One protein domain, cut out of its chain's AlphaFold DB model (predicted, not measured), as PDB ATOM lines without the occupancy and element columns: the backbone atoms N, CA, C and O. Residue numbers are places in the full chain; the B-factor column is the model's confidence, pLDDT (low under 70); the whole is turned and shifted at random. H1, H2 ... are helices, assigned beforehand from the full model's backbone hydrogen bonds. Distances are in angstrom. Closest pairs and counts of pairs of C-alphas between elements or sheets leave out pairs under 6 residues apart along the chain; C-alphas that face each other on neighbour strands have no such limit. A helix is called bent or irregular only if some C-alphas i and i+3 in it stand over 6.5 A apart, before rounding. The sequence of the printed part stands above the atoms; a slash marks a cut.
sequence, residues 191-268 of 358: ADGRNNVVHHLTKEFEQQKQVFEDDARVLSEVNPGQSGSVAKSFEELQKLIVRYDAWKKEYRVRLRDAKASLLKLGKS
ATOM      1  N   ALA A 191      -4.112 -60.173  44.166       56.62
ATOM      2  CA  ALA A 191      -4.173 -60.211  42.704       56.62
ATOM      3  C   ALA A 191      -5.529 -59.697  42.198       56.62
ATOM      4  O   ALA A 191      -5.590 -58.978  41.197       56.62
ATOM      5  N   ASP A 192      -6.591 -60.024  42.937       61.09
ATOM      6  CA  ASP A 192      -7.967 -59.689  42.597       61.09
ATOM      7  C   ASP A 192      -8.214 -58.173  42.620       61.09
ATOM      8  O   ASP A 192      -8.600 -57.593  41.606       61.09
ATOM      9  N   GLY A 193      -7.829 -57.480  43.701       74.00
ATOM     10  CA  GLY A 193      -7.932 -56.015  43.796       74.00
ATOM     11  C   GLY A 193      -7.256 -55.263  42.636       74.00
ATOM     12  O   GLY A 193      -7.764 -54.247  42.162       74.00
ATOM     13  N   ARG A 194      -6.148 -55.793  42.105       75.50
ATOM     14  CA  ARG A 194      -5.443 -55.214  40.950       75.50
ATOM     15  C   ARG A 194      -6.204 -55.428  39.632       75.50
ATOM     16  O   ARG A 194      -6.228 -54.525  38.794       75.50
ATOM     17  N   ASN A 195      -6.809 -56.600  39.439       79.81
ATOM     18  CA  ASN A 195      -7.646 -56.877  38.270       79.81
ATOM     19  C   ASN A 195      -8.929 -56.035  38.327       79.81
ATOM     20  O   ASN A 195      -9.332 -55.471  37.310       79.81
ATOM     21  N   ASN A 196      -9.491 -55.857  39.525       88.12
ATOM     22  CA  ASN A 196     -10.674 -55.041  39.784       88.12
ATOM     23  C   ASN A 196     -10.470 -53.563  39.411       88.12
ATOM     24  O   ASN A 196     -11.355 -52.982  38.790       88.12
ATOM     25  N   VAL A 197      -9.293 -52.972  39.669       91.19
ATOM     26  CA  VAL A 197      -8.973 -51.600  39.209       91.19
ATOM     27  C   VAL A 197      -8.980 -51.491  37.679       91.19
ATOM     28  O   VAL A 197      -9.576 -50.565  37.136       91.19
ATOM     29  N   VAL A 198      -8.353 -52.429  36.958       89.94
ATOM     30  CA  VAL A 198      -8.329 -52.390  35.481       89.94
ATOM     31  C   VAL A 198      -9.720 -52.647  34.897       89.94
ATOM     32  O   VAL A 198     -10.146 -51.936  33.994       89.94
ATOM     33  N   HIS A 199     -10.451 -53.616  35.444       93.38
ATOM     34  CA  HIS A 199     -11.828 -53.928  35.067       93.38
ATOM     35  C   HIS A 199     -12.781 -52.745  35.305       93.38
ATOM     36  O   HIS A 199     -13.646 -52.480  34.471       93.38
ATOM     37  N   HIS A 200     -12.596 -51.992  36.393       94.56
ATOM     38  CA  HIS A 200     -13.345 -50.767  36.657       94.56
ATOM     39  C   HIS A 200     -13.064 -49.690  35.597       94.56
ATOM     40  O   HIS A 200     -14.016 -49.175  35.020       94.56
ATOM     41  N   LEU A 201     -11.794 -49.435  35.245       94.38
ATOM     42  CA  LEU A 201     -11.446 -48.502  34.161       94.38
ATOM     43  C   LEU A 201     -12.056 -48.911  32.806       94.38
ATOM     44  O   LEU A 201     -12.520 -48.052  32.062       94.38
ATOM     45  N   THR A 202     -12.121 -50.211  32.495       95.00
ATOM     46  CA  THR A 202     -12.807 -50.699  31.285       95.00
ATOM     47  C   THR A 202     -14.310 -50.392  31.311       95.00
ATOM     48  O   THR A 202     -14.871 -50.021  30.284       95.00
ATOM     49  N   LYS A 203     -14.967 -50.495  32.475       96.00
ATOM     50  CA  LYS A 203     -16.382 -50.112  32.628       96.00
ATOM     51  C   LYS A 203     -16.594 -48.604  32.502       96.00
ATOM     52  O   LYS A 203     -17.527 -48.191  31.822       96.00
ATOM     53  N   GLU A 204     -15.721 -47.792  33.103       93.88
ATOM     54  CA  GLU A 204     -15.760 -46.331  32.948       93.88
ATOM     55  C   GLU A 204     -15.613 -45.910  31.480       93.88
ATOM     56  O   GLU A 204     -16.279 -44.973  31.047       93.88
ATOM     57  N   PHE A 205     -14.769 -46.602  30.705       96.19
ATOM     58  CA  PHE A 205     -14.599 -46.333  29.278       96.19
ATOM     59  C   PHE A 205     -15.898 -46.520  28.491       96.19
ATOM     60  O   PHE A 205     -16.303 -45.605  27.777       96.19
ATOM     61  N   GLU A 206     -16.560 -47.670  28.640       96.62
ATOM     62  CA  GLU A 206     -17.786 -47.958  27.889       96.62
ATOM     63  C   GLU A 206     -18.944 -47.055  28.337       96.62
ATOM     64  O   GLU A 206     -19.687 -46.539  27.505       96.62
ATOM     65  N   GLN A 207     -19.044 -46.770  29.641       97.00
ATOM     66  CA  GLN A 207     -20.031 -45.830  30.174       97.00
ATOM     67  C   GLN A 207     -19.842 -44.417  29.607       97.00
ATOM     68  O   GLN A 207     -20.805 -43.782  29.189       97.00
ATOM     69  N   GLN A 208     -18.609 -43.910  29.589       94.50
ATOM     70  CA  GLN A 208     -18.324 -42.563  29.093       94.50
ATOM     71  C   GLN A 208     -18.494 -42.477  27.576       94.50
ATOM     72  O   GLN A 208     -19.047 -41.497  27.087       94.50
ATOM     73  N   LYS A 209     -18.103 -43.520  26.833       93.62
ATOM     74  CA  LYS A 209     -18.399 -43.650  25.401       93.62
ATOM     75  C   LYS A 209     -19.906 -43.526  25.136       93.62
ATOM     76  O   LYS A 209     -20.278 -42.705  24.305       93.62
ATOM     77  N   GLN A 210     -20.748 -44.254  25.876       96.19
ATOM     78  CA  GLN A 210     -22.207 -44.152  25.745       96.19
ATOM     79  C   GLN A 210     -22.701 -42.719  25.996       96.19
ATOM     80  O   GLN A 210     -23.450 -42.191  25.184       96.19
ATOM     81  N   VAL A 211     -22.213 -42.047  27.046       95.75
ATOM     82  CA  VAL A 211     -22.560 -40.638  27.328       95.75
ATOM     83  C   VAL A 211     -22.169 -39.703  26.174       95.75
ATOM     84  O   VAL A 211     -22.942 -38.815  25.828       95.75
ATOM     85  N   PHE A 212     -21.011 -39.900  25.532       96.38
ATOM     86  CA  PHE A 212     -20.623 -39.109  24.355       96.38
ATOM     87  C   PHE A 212     -21.481 -39.413  23.115       96.38
ATOM     88  O   PHE A 212     -21.749 -38.500  22.332       96.38
ATOM     89  N   GLU A 213     -21.912 -40.662  22.924       95.25
ATOM     90  CA  GLU A 213     -22.827 -41.056  21.845       95.25
ATOM     91  C   GLU A 213     -24.241 -40.494  22.064       95.25
ATOM     92  O   GLU A 213     -24.851 -39.996  21.116       95.25
ATOM     93  N   ASP A 214     -24.731 -40.493  23.304       95.75
ATOM     94  CA  ASP A 214     -26.026 -39.925  23.687       95.75
ATOM     95  C   ASP A 214     -26.021 -38.388  23.579       95.75
ATOM     96  O   ASP A 214     -26.933 -37.810  22.988       95.75
ATOM     97  N   ASP A 215     -24.962 -37.715  24.042       92.56
ATOM     98  CA  ASP A 215     -24.779 -36.270  23.850       92.56
ATOM     99  C   ASP A 215     -24.749 -35.902  22.353       92.56
ATOM    100  O   ASP A 215     -25.402 -34.948  21.925       92.56
ATOM    101  N   ALA A 216     -24.015 -36.661  21.530       92.06
ATOM    102  CA  ALA A 216     -23.962 -36.440  20.084       92.06
ATOM    103  C   ALA A 216     -25.323 -36.685  19.408       92.06
ATOM    104  O   ALA A 216     -25.712 -35.928  18.513       92.06
ATOM    105  N   ARG A 217     -26.070 -37.701  19.861       93.00
ATOM    106  CA  ARG A 217     -27.442 -37.979  19.425       93.00
ATOM    107  C   ARG A 217     -28.357 -36.796  19.723       93.00
ATOM    108  O   ARG A 217     -28.984 -36.295  18.793       93.00
ATOM    109  N   VAL A 218     -28.363 -36.291  20.958       89.94
ATOM    110  CA  VAL A 218     -29.152 -35.110  21.350       89.94
ATOM    111  C   VAL A 218     -28.816 -33.907  20.465       89.94
ATOM    112  O   VAL A 218     -29.724 -33.247  19.967       89.94
ATOM    113  N   LEU A 219     -27.534 -33.652  20.177       86.44
ATOM    114  CA  LEU A 219     -27.134 -32.568  19.265       86.44
ATOM    115  C   LEU A 219     -27.612 -32.768  17.817       86.44
ATOM    116  O   LEU A 219     -27.855 -31.779  17.125       86.44
ATOM    117  N   SER A 220     -27.761 -34.014  17.360       81.00
ATOM    118  CA  SER A 220     -28.276 -34.341  16.021       81.00
ATOM    119  C   SER A 220     -29.808 -34.298  15.915       81.00
ATOM    120  O   SER A 220     -30.343 -34.011  14.845       81.00
ATOM    121  N   GLU A 221     -30.516 -34.539  17.022       83.44
ATOM    122  CA  GLU A 221     -31.983 -34.551  17.094       83.44
ATOM    123  C   GLU A 221     -32.588 -33.139  17.258       83.44
ATOM    124  O   GLU A 221     -33.788 -32.948  17.037       83.44
ATOM    125  N   VAL A 222     -31.770 -32.112  17.549       70.75
ATOM    126  CA  VAL A 222     -32.175 -30.689  17.518       70.75
ATOM    127  C   VAL A 222     -32.368 -30.217  16.065       70.75
ATOM    128  O   VAL A 222     -31.508 -29.613  15.428       70.75
ATOM    129  N   ASN A 223     -33.563 -30.545  15.582       59.06
ATOM    130  CA  ASN A 223     -34.199 -30.331  14.283       59.06
ATOM    131  C   ASN A 223     -33.614 -29.214  13.363       59.06
ATOM    132  O   ASN A 223     -33.585 -28.042  13.754       59.06
ATOM    133  N   PRO A 224     -33.264 -29.517  12.088       58.19
ATOM    134  CA  PRO A 224     -32.686 -28.553  11.136       58.19
ATOM    135  C   PRO A 224     -33.619 -27.411  10.686       58.19
ATOM    136  O   PRO A 224     -33.176 -26.519   9.966       58.19
ATOM    137  N   GLY A 225     -34.894 -27.396  11.091       55.91
ATOM    138  CA  GLY A 225     -35.846 -26.338  10.722       55.91
ATOM    139  C   GLY A 225     -35.600 -24.964  11.368       55.91
ATOM    140  O   GLY A 225     -36.213 -23.979  10.960       55.91
ATOM    141  N   GLN A 226     -34.726 -24.865  12.375       62.81
ATOM    142  CA  GLN A 226     -34.549 -23.648  13.172       62.81
ATOM    143  C   GLN A 226     -33.212 -22.955  12.859       62.81
ATOM    144  O   GLN A 226     -32.280 -23.028  13.648       62.81
ATOM    145  N   SER A 227     -33.102 -22.216  11.747       54.00
ATOM    146  CA  SER A 227     -31.830 -21.599  11.288       54.00
ATOM    147  C   SER A 227     -31.115 -20.666  12.286       54.00
ATOM    148  O   SER A 227     -29.936 -20.372  12.104       54.00
ATOM    149  N   GLY A 228     -31.774 -20.222  13.363       55.50
ATOM    150  CA  GLY A 228     -31.125 -19.526  14.484       55.50
ATOM    151  C   GLY A 228     -30.369 -20.437  15.471       55.50
ATOM    152  O   GLY A 228     -29.672 -19.926  16.347       55.50
ATOM    153  N   SER A 229     -30.500 -21.765  15.367       67.62
ATOM    154  CA  SER A 229     -29.858 -22.748  16.253       67.62
ATOM    155  C   SER A 229     -28.515 -23.263  15.729       67.62
ATOM    156  O   SER A 229     -27.721 -23.730  16.535       67.62
ATOM    157  N   VAL A 230     -28.210 -23.126  14.430       71.88
ATOM    158  CA  VAL A 230     -27.007 -23.718  13.799       71.88
ATOM    159  C   VAL A 230     -25.702 -23.234  14.444       71.88
ATOM    160  O   VAL A 230     -24.790 -24.021  14.685       71.88
ATOM    161  N   ALA A 231     -25.617 -21.947  14.793       81.19
ATOM    162  CA  ALA A 231     -24.461 -21.414  15.516       81.19
ATOM    163  C   ALA A 231     -24.334 -22.003  16.935       81.19
ATOM    164  O   ALA A 231     -23.223 -22.233  17.404       81.19
ATOM    165  N   LYS A 232     -25.463 -22.292  17.599       81.19
ATOM    166  CA  LYS A 232     -25.494 -22.891  18.941       81.19
ATOM    167  C   LYS A 232     -25.184 -24.385  18.906       81.19
ATOM    168  O   LYS A 232     -24.381 -24.830  19.710       81.19
ATOM    169  N   SER A 233     -25.742 -25.153  17.969       86.88
ATOM    170  CA  SER A 233     -25.403 -26.575  17.822       86.88
ATOM    171  C   SER A 233     -23.937 -26.771  17.429       86.88
ATOM    172  O   SER A 233     -23.296 -27.688  17.935       86.88
ATOM    173  N   PHE A 234     -23.359 -25.868  16.627       85.50
ATOM    174  CA  PHE A 234     -21.913 -25.845  16.392       85.50
ATOM    175  C   PHE A 234     -21.115 -25.530  17.669       85.50
ATOM    176  O   PHE A 234     -20.124 -26.204  17.943       85.50
ATOM    177  N   GLU A 235     -21.539 -24.555  18.481       91.94
ATOM    178  CA  GLU A 235     -20.890 -24.239  19.762       91.94
ATOM    179  C   GLU A 235     -20.957 -25.418  20.753       91.94
ATOM    180  O   GLU A 235     -19.948 -25.764  21.369       91.94
ATOM    181  N   GLU A 236     -22.105 -26.091  20.866       92.38
ATOM    182  CA  GLU A 236     -22.266 -27.285  21.703       92.38
ATOM    183  C   GLU A 236     -21.469 -28.490  21.178       92.38
ATOM    184  O   GLU A 236     -20.877 -29.224  21.970       92.38
ATOM    185  N   LEU A 237     -21.348 -28.661  19.856       92.50
ATOM    186  CA  LEU A 237     -20.465 -29.669  19.263       92.50
ATOM    187  C   LEU A 237     -18.987 -29.383  19.584       92.50
ATOM    188  O   LEU A 237     -18.248 -30.298  19.943       92.50
ATOM    189  N   GLN A 238     -18.553 -28.119  19.523       94.56
ATOM    190  CA  GLN A 238     -17.205 -27.726  19.953       94.56
ATOM    191  C   GLN A 238     -16.994 -28.000  21.453       94.56
ATOM    192  O   GLN A 238     -15.956 -28.545  21.834       94.56
ATOM    193  N   LYS A 239     -17.987 -27.719  22.310       96.00
ATOM    194  CA  LYS A 239     -17.950 -28.084  23.740       96.00
ATOM    195  C   LYS A 239     -17.861 -29.599  23.941       96.00
ATOM    196  O   LYS A 239     -17.102 -30.037  24.804       96.00
ATOM    197  N   LEU A 240     -18.584 -30.400  23.157       95.62
ATOM    198  CA  LEU A 240     -18.529 -31.865  23.217       95.62
ATOM    199  C   LEU A 240     -17.134 -32.394  22.850       95.62
ATOM    200  O   LEU A 240     -16.590 -33.223  23.576       95.62
ATOM    201  N   ILE A 241     -16.518 -31.855  21.791       95.00
ATOM    202  CA  ILE A 241     -15.142 -32.185  21.381       95.00
ATOM    203  C   ILE A 241     -14.142 -31.842  22.497       95.00
ATOM    204  O   ILE A 241     -13.328 -32.685  22.875       95.00
ATOM    205  N   VAL A 242     -14.237 -30.644  23.086       97.31
ATOM    206  CA  VAL A 242     -13.365 -30.223  24.199       97.31
ATOM    207  C   VAL A 242     -13.554 -31.113  25.435       97.31
ATOM    208  O   VAL A 242     -12.563 -31.508  26.055       97.31
ATOM    209  N   ARG A 243     -14.797 -31.489  25.777       97.06
ATOM    210  CA  ARG A 243     -15.087 -32.439  26.868       97.06
ATOM    211  C   ARG A 243     -14.495 -33.821  26.589       97.06
ATOM    212  O   ARG A 243     -13.868 -34.390  27.483       97.06
ATOM    213  N   TYR A 244     -14.635 -34.333  25.367       97.38
ATOM    214  CA  TYR A 244     -14.053 -35.611  24.954       97.38
ATOM    215  C   TYR A 244     -12.526 -35.604  25.062       97.38
ATOM    216  O   TYR A 244     -11.950 -36.527  25.640       97.38
ATOM    217  N   ASP A 245     -11.852 -34.558  24.576       97.50
ATOM    218  CA  ASP A 245     -10.393 -34.464  24.667       97.50
ATOM    219  C   ASP A 245      -9.906 -34.329  26.117       97.50
ATOM    220  O   ASP A 245      -8.921 -34.975  26.489       97.50
ATOM    221  N   ALA A 246     -10.604 -33.563  26.962       97.56
ATOM    222  CA  ALA A 246     -10.302 -33.466  28.390       97.56
ATOM    223  C   ALA A 246     -10.441 -34.830  29.093       97.56
ATOM    224  O   ALA A 246      -9.484 -35.311  29.709       97.56
ATOM    225  N   TRP A 247     -11.585 -35.502  28.919       97.62
ATOM    226  CA  TRP A 247     -11.833 -36.838  29.464       97.62
ATOM    227  C   TRP A 247     -10.799 -37.862  28.974       97.62
ATOM    228  O   TRP A 247     -10.208 -38.596  29.764       97.62
ATOM    229  N   LYS A 248     -10.487 -37.867  27.676       96.00
ATOM    230  CA  LYS A 248      -9.485 -38.751  27.064       96.00
ATOM    231  C   LYS A 248      -8.088 -38.551  27.652       96.00
ATOM    232  O   LYS A 248      -7.329 -39.515  27.780       96.00
ATOM    233  N   LYS A 249      -7.712 -37.317  28.005       97.44
ATOM    234  CA  LYS A 249      -6.430 -37.024  28.671       97.44
ATOM    235  C   LYS A 249      -6.426 -37.574  30.095       97.44
ATOM    236  O   LYS A 249      -5.455 -38.232  30.470       97.44
ATOM    237  N   GLU A 250      -7.507 -37.378  30.844       96.00
ATOM    238  CA  GLU A 250      -7.668 -37.898  32.203       96.00
ATOM    239  C   GLU A 250      -7.699 -39.436  32.236       96.00
ATOM    240  O   GLU A 250      -6.953 -40.051  32.994       96.00
ATOM    241  N   TYR A 251      -8.460 -40.087  31.352       96.81
ATOM    242  CA  TYR A 251      -8.497 -41.548  31.237       96.81
ATOM    243  C   TYR A 251      -7.105 -42.136  30.929       96.81
ATOM    244  O   TYR A 251      -6.700 -43.160  31.481       96.81
ATOM    245  N   ARG A 252      -6.289 -41.436  30.125       95.88
ATOM    246  CA  ARG A 252      -4.875 -41.793  29.888       95.88
ATOM    247  C   ARG A 252      -3.948 -41.534  31.082       95.88
ATOM    248  O   ARG A 252      -2.860 -42.116  31.124       95.88
ATOM    249  N   VAL A 253      -4.315 -40.667  32.024       96.81
ATOM    250  CA  VAL A 253      -3.637 -40.540  33.326       96.81
ATOM    251  C   VAL A 253      -4.041 -41.722  34.207       96.81
ATOM    252  O   VAL A 253      -3.168 -42.522  34.537       96.81
ATOM    253  N   ARG A 254      -5.346 -41.951  34.413       95.12
ATOM    254  CA  ARG A 254      -5.895 -43.089  35.178       95.12
ATOM    255  C   ARG A 254      -5.320 -44.444  34.739       95.12
ATOM    256  O   ARG A 254      -4.865 -45.221  35.575       95.12
ATOM    257  N   LEU A 255      -5.225 -44.706  33.430       94.25
ATOM    258  CA  LEU A 255      -4.587 -45.918  32.890       94.25
ATOM    259  C   LEU A 255      -3.088 -46.025  33.213       94.25
ATOM    260  O   LEU A 255      -2.583 -47.129  33.437       94.25
ATOM    261  N   ARG A 256      -2.346 -44.910  33.216       95.31
ATOM    262  CA  ARG A 256      -0.927 -44.907  33.610       95.31
ATOM    263  C   ARG A 256      -0.773 -45.147  35.106       95.31
ATOM    264  O   ARG A 256       0.134 -45.889  35.477       95.31
ATOM    265  N   ASP A 257      -1.664 -44.603  35.923       94.25
ATOM    266  CA  ASP A 257      -1.626 -44.748  37.378       94.25
ATOM    267  C   ASP A 257      -2.032 -46.154  37.820       94.25
ATOM    268  O   ASP A 257      -1.314 -46.767  38.609       94.25
ATOM    269  N   ALA A 258      -3.075 -46.736  37.219       94.62
ATOM    270  CA  ALA A 258      -3.410 -48.150  37.386       94.62
ATOM    271  C   ALA A 258      -2.257 -49.055  36.928       94.62
ATOM    272  O   ALA A 258      -1.824 -49.947  37.655       94.62
ATOM    273  N   LYS A 259      -1.656 -48.796  35.760       92.75
ATOM    274  CA  LYS A 259      -0.465 -49.540  35.317       92.75
ATOM    275  C   LYS A 259       0.713 -49.379  36.287       92.75
ATOM    276  O   LYS A 259       1.453 -50.337  36.512       92.75
ATOM    277  N   ALA A 260       0.904 -48.196  36.866       92.94
ATOM    278  CA  ALA A 260       1.950 -47.940  37.846       92.94
ATOM    279  C   ALA A 260       1.669 -48.640  39.184       92.94
ATOM    280  O   ALA A 260       2.606 -49.186  39.763       92.94
ATOM    281  N   SER A 261       0.420 -48.690  39.660       88.50
ATOM    282  CA  SER A 261       0.046 -49.444  40.862       88.50
ATOM    283  C   SER A 261       0.217 -50.951  40.643       88.50
ATOM    284  O   SER A 261       0.850 -51.605  41.471       88.50
ATOM    285  N   LEU A 262      -0.168 -51.481  39.474       85.62
ATOM    286  CA  LEU A 262       0.065 -52.883  39.096       85.62
ATOM    287  C   LEU A 262       1.561 -53.252  39.098       85.62
ATOM    288  O   LEU A 262       1.925 -54.364  39.482       85.62
ATOM    289  N   LEU A 263       2.422 -52.327  38.659       83.88
ATOM    290  CA  LEU A 263       3.881 -52.494  38.626       83.88
ATOM    291  C   LEU A 263       4.563 -52.244  39.978       83.88
ATOM    292  O   LEU A 263       5.679 -52.721  40.170       83.88
ATOM    293  N   LYS A 264       3.941 -51.490  40.892       85.00
ATOM    294  CA  LYS A 264       4.393 -51.346  42.285       85.00
ATOM    295  C   LYS A 264       4.067 -52.619  43.072       85.00
ATOM    296  O   LYS A 264       4.960 -53.178  43.700       85.00
ATOM    297  N   LEU A 265       2.843 -53.128  42.932       72.19
ATOM    298  CA  LEU A 265       2.367 -54.347  43.591       72.19
ATOM    299  C   LEU A 265       3.152 -55.600  43.158       72.19
ATOM    300  O   LEU A 265       3.484 -56.442  43.979       72.19
ATOM    301  N   GLY A 266       3.543 -55.685  41.881       65.38
ATOM    302  CA  GLY A 266       4.413 -56.757  41.375       65.38
ATOM    303  C   GLY A 266       5.906 -56.628  41.726       65.38
ATOM    304  O   GLY A 266       6.705 -57.400  41.203       65.38
ATOM    305  N   LYS A 267       6.311 -55.639  42.536       59.75
ATOM    306  CA  LYS A 267       7.709 -55.434  42.975       59.75
ATOM    307  C   LYS A 267       7.916 -55.597  44.480       59.75
ATOM    308  O   LYS A 267       9.062 -55.711  44.899       59.75
ATOM    309  N   SER A 268       6.851 -55.591  45.278       54.66
ATOM    310  CA  SER A 268       6.917 -55.709  46.742       54.66
ATOM    311  C   SER A 268       7.061 -57.146  47.255       54.66
ATOM    312  O   SER A 268       7.258 -57.330  48.447       54.66
TER     313      SER A 268
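Overview. This is residues 191 to 268 of the 358 residues of an uncharacterized protein of Ensete ventricosum (UniProt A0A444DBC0). Picture a long, nearly straight helical hairpin: H2, the longest helix, with H1 side by side along it, running back the opposite way. A short link joins them at one end, where residues 223 to 229 stick out as a free loop, and both ends of the printed part lie at the other end. The printed part has 78 residues with two named helices, H1 then H2, and no named strand; its class is all helix. The whole is extended, with a radius of gyration of the C-alphas of 18.2 A, and the C-alphas span 63 by 18 by 7 A, a rod.

Along the chain. Find C-alpha 230 at (-27.007, -23.718, 13.799); from there H2, residues 230 to 265, runs 51.9 A to C-alpha 265 at (2.367, -54.347, 43.591). Then look at C-alpha 191 at (-4.173, -60.211, 42.704), where H1, residues 191 to 221, begins; it runs 45.7 A to C-alpha 221 at (-31.983, -34.551, 17.094). Neither helix is bent.

Arrangement. Set H1 beside H2 and you will find that they touch, with 16 pairs of C-alphas within 8 A. Their closest C-alphas are those of Arg 194 and Leu 262, 6.3 A apart. Their lines stand at a shallow tilt of 5 degrees, and they run opposite ways, a helical hairpin. Their centres are 11.1 A apart. Along the backbones, 26 of 27 O i to N i+4 pairs in H1 and 31 of 32 in H2 are within hydrogen-bond range.

Size, cuts and confidence. Look from Gly 225 to Ser 268 for the two C-alphas farthest apart, 63.2 A. The first and last printed C-alphas, of Ala 191 and Ser 268, are 12.6 A apart. The printed part has no cut, and the link from H1 to H2, 8 residues, is short. In the B-factor column the mean pLDDT of the printed part is 86.2; it is under 70 at residues 191 to 192, 223 to 229 and 266 to 268 of this model.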